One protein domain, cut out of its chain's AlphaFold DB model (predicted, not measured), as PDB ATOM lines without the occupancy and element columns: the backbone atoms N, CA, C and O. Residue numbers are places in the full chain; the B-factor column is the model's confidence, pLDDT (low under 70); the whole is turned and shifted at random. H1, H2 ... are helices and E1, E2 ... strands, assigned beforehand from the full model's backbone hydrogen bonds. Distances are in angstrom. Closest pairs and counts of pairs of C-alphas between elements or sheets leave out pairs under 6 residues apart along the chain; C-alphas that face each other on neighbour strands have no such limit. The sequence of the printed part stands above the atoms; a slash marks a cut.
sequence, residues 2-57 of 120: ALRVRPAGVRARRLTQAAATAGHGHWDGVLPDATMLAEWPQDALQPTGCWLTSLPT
ATOM      1  N   ALA A   2       0.860  14.716  37.620       85.88
ATOM      2  CA  ALA A   2       0.869  13.853  38.811       85.88
ATOM      3  C   ALA A   2       1.746  14.485  39.902       85.88
ATOM      4  O   ALA A   2       2.874  14.880  39.618       85.88
ATOM      5  N   LEU A   3       1.221  14.628  41.118       88.19
ATOM      6  CA  LEU A   3       1.863  15.363  42.213       88.19
ATOM      7  C   LEU A   3       1.810  14.553  43.500       88.19
ATOM      8  O   LEU A   3       0.841  13.837  43.749       88.19
ATOM      9  N   ARG A   4       2.813  14.725  44.357       88.19
ATOM     10  CA  ARG A   4       2.758  14.239  45.737       88.19
ATOM     11  C   ARG A   4       1.995  15.243  46.583       88.19
ATOM     12  O   ARG A   4       2.335  16.421  46.603       88.19
ATOM     13  N   VAL A   5       0.965  14.769  47.268       86.88
ATOM     14  CA  VAL A   5       0.151  15.590  48.163       86.88
ATOM     15  C   VAL A   5      -0.047  14.872  49.484       86.88
ATOM     16  O   VAL A   5      -0.121  13.646  49.525       86.88
ATOM     17  N   ARG A   6      -0.204  15.636  50.562       85.81
ATOM     18  CA  ARG A   6      -0.827  15.116  51.778       85.81
ATOM     19  C   ARG A   6      -2.301  15.473  51.730       85.81
ATOM     20  O   ARG A   6      -2.629  16.658  51.819       85.81
ATOM     21  N   PRO A   7      -3.192  14.494  51.518       82.19
ATOM     22  CA  PRO A   7      -4.612  14.779  51.484       82.19
ATOM     23  C   PRO A   7      -5.051  15.278  52.860       82.19
ATOM     24  O   PRO A   7      -4.602  14.766  53.878       82.19
ATOM     25  N   ALA A   8      -5.931  16.274  52.892       81.31
ATOM     26  CA  ALA A   8      -6.516  16.798  54.120       81.31
ATOM     27  C   ALA A   8      -8.014  16.463  54.193       81.31
ATOM     28  O   ALA A   8      -8.661  16.173  53.185       81.31
ATOM     29  N   GLY A   9      -8.577  16.516  55.401       81.31
ATOM     30  CA  GLY A   9     -10.017  16.391  55.634       81.31
ATOM     31  C   GLY A   9     -10.475  15.058  56.235       81.31
ATOM     32  O   GLY A   9      -9.724  14.093  56.378       81.31
ATOM     33  N   VAL A  10     -11.757  15.020  56.611       81.00
ATOM     34  CA  VAL A  10     -12.350  13.939  57.420       81.00
ATOM     35  C   VAL A  10     -12.290  12.581  56.713       81.00
ATOM     36  O   VAL A  10     -12.023  11.571  57.360       81.00
ATOM     37  N   ARG A  11     -12.503  12.537  55.389       78.62
ATOM     38  CA  ARG A  11     -12.441  11.285  54.612       78.62
ATOM     39  C   ARG A  11     -11.036  10.688  54.579       78.62
ATOM     40  O   ARG A  11     -10.901   9.500  54.848       78.62
ATOM     41  N   ALA A  12     -10.014  11.502  54.305       79.44
ATOM     42  CA  ALA A  12      -8.622  11.053  54.301       79.44
ATOM     43  C   ALA A  12      -8.232  10.488  55.675       79.44
ATOM     44  O   ALA A  12      -7.745   9.367  55.766       79.44
ATOM     45  N   ARG A  13      -8.590  11.203  56.751       79.19
ATOM     46  CA  ARG A  13      -8.378  10.744  58.129       79.19
ATOM     47  C   ARG A  13      -9.071   9.423  58.442       79.19
ATOM     48  O   ARG A  13      -8.435   8.542  59.006       79.19
ATOM     49  N   ARG A  14     -10.345   9.257  58.072       80.50
ATOM     50  CA  ARG A  14     -11.078   8.002  58.315       80.50
ATOM     51  C   ARG A  14     -10.440   6.814  57.599       80.50
ATOM     52  O   ARG A  14     -10.321   5.755  58.202       80.50
ATOM     53  N   LEU A  15     -10.019   6.992  56.346       79.19
ATOM     54  CA  LEU A  15      -9.366   5.933  55.573       79.19
ATOM     55  C   LEU A  15      -8.019   5.536  56.187       79.19
ATOM     56  O   LEU A  15      -7.754   4.349  56.350       79.19
ATOM     57  N   THR A  16      -7.201   6.510  56.592       77.81
ATOM     58  CA  THR A  16      -5.920   6.244  57.265       77.81
ATOM     59  C   THR A  16      -6.113   5.569  58.620       77.81
ATOM     60  O   THR A  16      -5.413   4.609  58.926       77.81
ATOM     61  N   GLN A  17      -7.092   6.013  59.413       77.44
ATOM     62  CA  GLN A  17      -7.421   5.377  60.689       77.44
ATOM     63  C   GLN A  17      -7.870   3.928  60.491       77.44
ATOM     64  O   GLN A  17      -7.348   3.058  61.174       77.44
ATOM     65  N   ALA A  18      -8.769   3.665  59.535       77.00
ATOM     66  CA  ALA A  18      -9.245   2.316  59.224       77.00
ATOM     67  C   ALA A  18      -8.119   1.384  58.741       77.00
ATOM     68  O   ALA A  18      -8.083   0.214  59.117       77.00
ATOM     69  N   ALA A  19      -7.184   1.901  57.940       74.19
ATOM     70  CA  ALA A  19      -6.010   1.149  57.504       74.19
ATOM     71  C   ALA A  19      -5.061   0.824  58.671       74.19
ATOM     72  O   ALA A  19      -4.538  -0.286  58.744       74.19
ATOM     73  N   ALA A  20      -4.873   1.760  59.609       74.38
ATOM     74  CA  ALA A  20      -4.048   1.546  60.796       74.38
ATOM     75  C   ALA A  20      -4.649   0.480  61.730       74.38
ATOM     76  O   ALA A  20      -3.937  -0.437  62.142       74.38
ATOM     77  N   THR A  21      -5.965   0.521  61.989       69.44
ATOM     78  CA  THR A  21      -6.643  -0.509  62.796       69.44
ATOM     79  C   THR A  21      -6.597  -1.888  62.147       69.44
ATOM     80  O   THR A  21      -6.407  -2.871  62.856       69.44
ATOM     81  N   ALA A  22      -6.716  -1.981  60.817       71.38
ATOM     82  CA  ALA A  22      -6.583  -3.253  60.101       71.38
ATOM     83  C   ALA A  22      -5.174  -3.867  60.230       71.38
ATOM     84  O   ALA A  22      -5.026  -5.087  60.216       71.38
ATOM     85  N   GLY A  23      -4.141  -3.032  60.387       69.31
ATOM     86  CA  GLY A  23      -2.748  -3.449  60.553       69.31
ATOM     87  C   GLY A  23      -2.287  -3.664  61.999       69.31
ATOM     88  O   GLY A  23      -1.095  -3.866  62.201       69.31
ATOM     89  N   HIS A  24      -3.178  -3.598  63.002       58.47
ATOM     90  CA  HIS A  24      -2.820  -3.559  64.436       58.47
ATOM     91  C   HIS A  24      -1.869  -2.401  64.815       58.47
ATOM     92  O   HIS A  24      -1.163  -2.464  65.821       58.47
ATOM     93  N   GLY A  25      -1.844  -1.332  64.015       67.62
ATOM     94  CA  GLY A  25      -1.010  -0.153  64.227       67.62
ATOM     95  C   GLY A  25      -1.797   1.016  64.819       67.62
ATOM     96  O   GLY A  25      -2.969   1.231  64.515       67.62
ATOM     97  N   HIS A  26      -1.134   1.820  65.646       68.56
ATOM     98  CA  HIS A  26      -1.635   3.126  66.068       68.56
ATOM     99  C   HIS A  26      -1.247   4.181  65.020       68.56
ATOM    100  O   HIS A  26      -0.088   4.273  64.622       68.56
ATOM    101  N   TRP A  27      -2.223   4.971  64.562       75.69
ATOM    102  CA  TRP A  27      -1.979   6.109  63.672       75.69
ATOM    103  C   TRP A  27      -1.393   7.301  64.443       75.69
ATOM    104  O   TRP A  27      -2.052   7.830  65.337       75.69
ATOM    105  N   ASP A  28      -0.206   7.752  64.038       79.12
ATOM    106  CA  ASP A  28       0.601   8.835  64.630       79.12
ATOM    107  C   ASP A  28       0.016  10.257  64.488       79.12
ATOM    108  O   ASP A  28       0.598  11.231  64.963       79.12
ATOM    109  N   GLY A  29      -1.141  10.403  63.838       77.75
ATOM    110  CA  GLY A  29      -1.784  11.694  63.603       77.75
ATOM    111  C   GLY A  29      -1.353  12.391  62.309       77.75
ATOM    112  O   GLY A  29      -1.937  13.424  61.964       77.75
ATOM    113  N   VAL A  30      -0.404  11.830  61.552       80.69
ATOM    114  CA  VAL A  30       0.078  12.387  60.282       80.69
ATOM    115  C   VAL A  30      -0.532  11.617  59.114       80.69
ATOM    116  O   VAL A  30      -0.494  10.391  59.051       80.69
ATOM    117  N   LEU A  31      -1.147  12.328  58.166       80.50
ATOM    118  CA  LEU A  31      -1.702  11.676  56.980       80.50
ATOM    119  C   LEU A  31      -0.571  11.280  56.025       80.50
ATOM    120  O   LEU A  31       0.300  12.113  55.750       80.50
ATOM    121  N   PRO A  32      -0.580  10.038  55.508       79.38
ATOM    122  CA  PRO A  32       0.433   9.586  54.576       79.38
ATOM    123  C   PRO A  32       0.339  10.379  53.276       79.38
ATOM    124  O   PRO A  32      -0.741  10.796  52.845       79.38
ATOM    125  N   ASP A  33       1.486  10.555  52.635       82.94
ATOM    126  CA  ASP A  33       1.531  11.101  51.291       82.94
ATOM    127  C   ASP A  33       0.748  10.199  50.325       82.94
ATOM    128  O   ASP A  33       0.833   8.971  50.371       82.94
ATOM    129  N   ALA A  34       0.040  10.830  49.396       86.31
ATOM    130  CA  ALA A  34      -0.641  10.185  48.289       86.31
ATOM    131  C   ALA A  34      -0.218  10.828  46.966       86.31
ATOM    132  O   ALA A  34       0.254  11.969  46.917       86.31
ATOM    133  N   THR A  35      -0.420  10.099  45.872       90.31
ATOM    134  CA  THR A  35      -0.261  10.665  44.533       90.31
ATOM    135  C   THR A  35      -1.599  11.247  44.087       90.31
ATOM    136  O   THR A  35      -2.619  10.557  44.089       90.31
ATOM    137  N   MET A  36      -1.597  12.518  43.692       91.19
ATOM    138  CA  MET A  36      -2.722  13.189  43.056       91.19
ATOM    139  C   MET A  36      -2.496  13.270  41.552       91.19
ATOM    140  O   MET A  36      -1.507  13.846  41.102       91.19
ATOM    141  N   LEU A  37      -3.430  12.733  40.777       92.31
ATOM    142  CA  LEU A  37      -3.511  12.947  39.339       92.31
ATOM    143  C   LEU A  37      -4.501  14.085  39.079       92.31
ATOM    144  O   LEU A  37      -5.649  14.005  39.503       92.31
ATOM    145  N   ALA A  38      -4.061  15.120  38.373       92.75
ATOM    146  CA  ALA A  38      -4.893  16.226  37.922       92.75
ATOM    147  C   ALA A  38      -4.956  16.251  36.390       92.75
ATOM    148  O   ALA A  38      -3.921  16.258  35.709       92.75
ATOM    149  N   GLU A  39      -6.172  16.268  35.859       93.38
ATOM    150  CA  GLU A  39      -6.471  16.574  34.466       93.38
ATOM    151  C   GLU A  39      -6.594  18.087  34.328       93.38
ATOM    152  O   GLU A  39      -7.427  18.718  34.978       93.38
ATOM    153  N   TRP A  40      -5.718  18.664  33.511       94.00
ATOM    154  CA  TRP A  40      -5.599  20.106  33.360       94.00
ATOM    155  C   TRP A  40      -5.479  20.440  31.868       94.00
ATOM    156  O   TRP A  40      -4.412  20.225  31.288       94.00
ATOM    157  N   PRO A  41      -6.572  20.888  31.222       92.62
ATOM    158  CA  PRO A  41      -6.537  21.362  29.839       92.62
ATOM    159  C   PRO A  41      -5.621  22.582  29.696       92.62
ATOM    160  O   PRO A  41      -5.535  23.384  30.621       92.62
ATOM    161  N   GLN A  42      -4.966  22.747  28.542       90.38
ATOM    162  CA  GLN A  42      -3.975  23.818  28.351       90.38
ATOM    163  C   GLN A  42      -4.554  25.227  28.559       90.38
ATOM    164  O   GLN A  42      -3.878  26.075  29.131       90.38
ATOM    165  N   ASP A  43      -5.819  25.437  28.191       91.94
ATOM    166  CA  ASP A  43      -6.486  26.743  28.274       91.94
ATOM    167  C   ASP A  43      -7.330  26.929  29.549       91.94
ATOM    168  O   ASP A  43      -8.110  27.875  29.661       91.94
ATOM    169  N   ALA A  44      -7.226  26.016  30.520       91.25
ATOM    170  CA  ALA A  44      -8.041  26.059  31.731       91.25
ATOM    171  C   ALA A  44      -7.295  26.699  32.909       91.25
ATOM    172  O   ALA A  44      -6.178  26.313  33.251       91.25
ATOM    173  N   LEU A  45      -7.963  27.616  33.614       90.25
ATOM    174  CA  LEU A  45      -7.443  28.228  34.848       90.25
ATOM    175  C   LEU A  45      -7.455  27.269  36.052       90.25
ATOM    176  O   LEU A  45      -6.791  27.525  37.053       90.25
ATOM    177  N   GLN A  46      -8.208  26.170  35.967       91.00
ATOM    178  CA  GLN A  46      -8.363  25.181  37.031       91.00
ATOM    179  C   GLN A  46      -8.441  23.759  36.454       91.00
ATOM    180  O   GLN A  46      -8.911  23.589  35.323       91.00
ATOM    181  N   PRO A  47      -8.016  22.729  37.209       90.88
ATOM    182  CA  PRO A  47      -8.125  21.346  36.766       90.88
ATOM    183  C   PRO A  47      -9.593  20.932  36.604       90.88
ATOM    184  O   PRO A  47     -10.450  21.289  37.412       90.88
ATOM    185  N   THR A  48      -9.881  20.144  35.570       92.25
ATOM    186  CA  THR A  48     -11.231  19.625  35.284       92.25
ATOM    187  C   THR A  48     -11.513  18.301  35.986       92.25
ATOM    188  O   THR A  48     -12.670  17.917  36.148       92.25
ATOM    189  N   GLY A  49     -10.469  17.611  36.447       90.12
ATOM    190  CA  GLY A  49     -10.593  16.377  37.211       90.12
ATOM    191  C   GLY A  49      -9.397  16.157  38.125       90.12
ATOM    192  O   GLY A  49      -8.256  16.389  37.732       90.12
ATOM    193  N   CYS A  50      -9.663  15.681  39.342       90.81
ATOM    194  CA  CYS A  50      -8.640  15.319  40.317       90.81
ATOM    195  C   CYS A  50      -8.934  13.935  40.901       90.81
ATOM    196  O   CYS A  50     -10.055  13.653  41.324       90.81
ATOM    197  N   TRP A  51      -7.906  13.091  40.970       91.00
ATOM    198  CA  TRP A  51      -7.952  11.753  41.558       91.00
ATOM    199  C   TRP A  51      -6.823  11.592  42.569       91.00
ATOM    200  O   TRP A  51      -5.718  12.082  42.349       91.00
ATOM    201  N   LEU A  52      -7.089  10.864  43.652       90.06
ATOM    202  CA  LEU A  52      -6.090  10.468  44.646       90.06
ATOM    203  C   LEU A  52      -5.870   8.960  44.567       90.06
ATOM    204  O   LEU A  52      -6.834   8.203  44.456       90.06
ATOM    205  N   THR A  53      -4.615   8.529  44.651       86.88
ATOM    206  CA  THR A  53      -4.253   7.111  44.641       86.88
ATOM    207  C   THR A  53      -3.201   6.775  45.693       86.88
ATOM    208  O   THR A  53      -2.297   7.567  45.971       86.88
ATOM    209  N   SER A  54      -3.328   5.573  46.257       84.88
ATOM    210  CA  SER A  54      -2.347   4.925  47.131       84.88
ATOM    211  C   SER A  54      -1.390   3.998  46.369       84.88
ATOM    212  O   SER A  54      -0.618   3.272  46.993       84.88
ATOM    213  N   LEU A  55      -1.438   3.988  45.029       87.94
ATOM    214  CA  LEU A  55      -0.530   3.192  44.201       87.94
ATOM    215  C   LEU A  55       0.941   3.602  44.411       87.94
ATOM    216  O   LEU A  55       1.216   4.772  44.707       87.94
ATOM    217  N   PRO A  56       1.894   2.665  44.225       87.25
ATOM    218  CA  PRO A  56       3.316   2.964  44.316       87.25
ATOM    219  C   PRO A  56       3.710   4.166  43.458       87.25
ATOM    220  O   PRO A  56       3.220   4.364  42.352       87.25
ATOM    221  N   THR A  57       4.665   4.962  43.932       82.12
ATOM    222  CA  THR A  57       5.130   6.146  43.181       82.12
ATOM    223  C   THR A  57       5.856   5.773  41.887       82.12
ATOM    224  O   THR A  57       5.934   6.584  40.973       82.12
TER     225      THR A  57
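What this domain is: This is residues 2 to 57 of the 120 residues of the protein "Transposase" of Streptomyces olivochromogenes (UniProt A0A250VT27). A small, strongly twisted sheet of three antiparallel strands makes one part of a loose rod, and the single helix H1 lies beyond one end of the sheet, covering neither of its faces. The loop of the hairpin of E2 and E3 makes the opposite end of the rod, and the link from H1 to E2 folds back from the far end of the helix to the sheet. The printed part has 56 residues, with one named helix and three named strands in the chain order E1, H1, E2, E3; the sheet order is E1, E2, E3 and the class is mixed, helices and strands. The whole is loose, with a radius of gyration of the C-alphas of 13.9 A and spans of 47 by 23 by 14 A.

Where its parts are: Start with E2, residues 34 to 39: find C-alpha 34 at (-0.641, 10.185, 48.289), and from there the strand runs 16.3 A to C-alpha 39. Look next at E3, residues 49 to 53, which runs 13.5 A and ends at C-alpha 53 at (-4.253, 7.111, 44.641). E1, residues 2 to 5, is 9.5 A long and begins at C-alpha 2 at (0.869, 13.853, 38.811). Then find H1, residues 10 to 22, which runs 18.3 A from C-alpha 10 at (-12.350, 13.939, 57.420) to C-alpha 22.

How they stand to each other: Begin at E2, the inner strand of the sheet; E1 and E3 are its edge strands. E2 and E3 form a hairpin and are antiparallel, with 159 degrees between their directions. Look at C-alphas 38 and 50, which face each other at 4.5 A, and at N 37 and O 51, within hydrogen-bond range at 2.9 A. E1 and E2 are antiparallel at 138 degrees; their C-alphas 2 and 37 face each other at 4.5 A, and N 3 and O 36 are within hydrogen-bond range at 2.8 A. The sheet is only just strongly twisted, its C-alphas lying up to 4.1 A off their best plane. Moving outward, you find that H1 is not on the sheet, with 1 pair of C-alphas within 10 A, and that H1 and E3 are apart. In H1 every O i to N i+4 pair is within hydrogen-bond range.

The domain as a whole: Look to His 24 and Asp 43 for the two C-alphas farthest apart, 47.3 A. The first and last printed C-alphas, of Ala 2 and Thr 57, are 9.8 A apart. The printed part has no cut. The link from H1 to E2, with 11 residues, is long; that from E2 to E3, with 9, is short, and that from E1 to H1, with 4, is tight. The mean pLDDT of the printed part is 83.2, and you will find values under 70 at residue 21, in H1, and at residues 23 to 26 of this model.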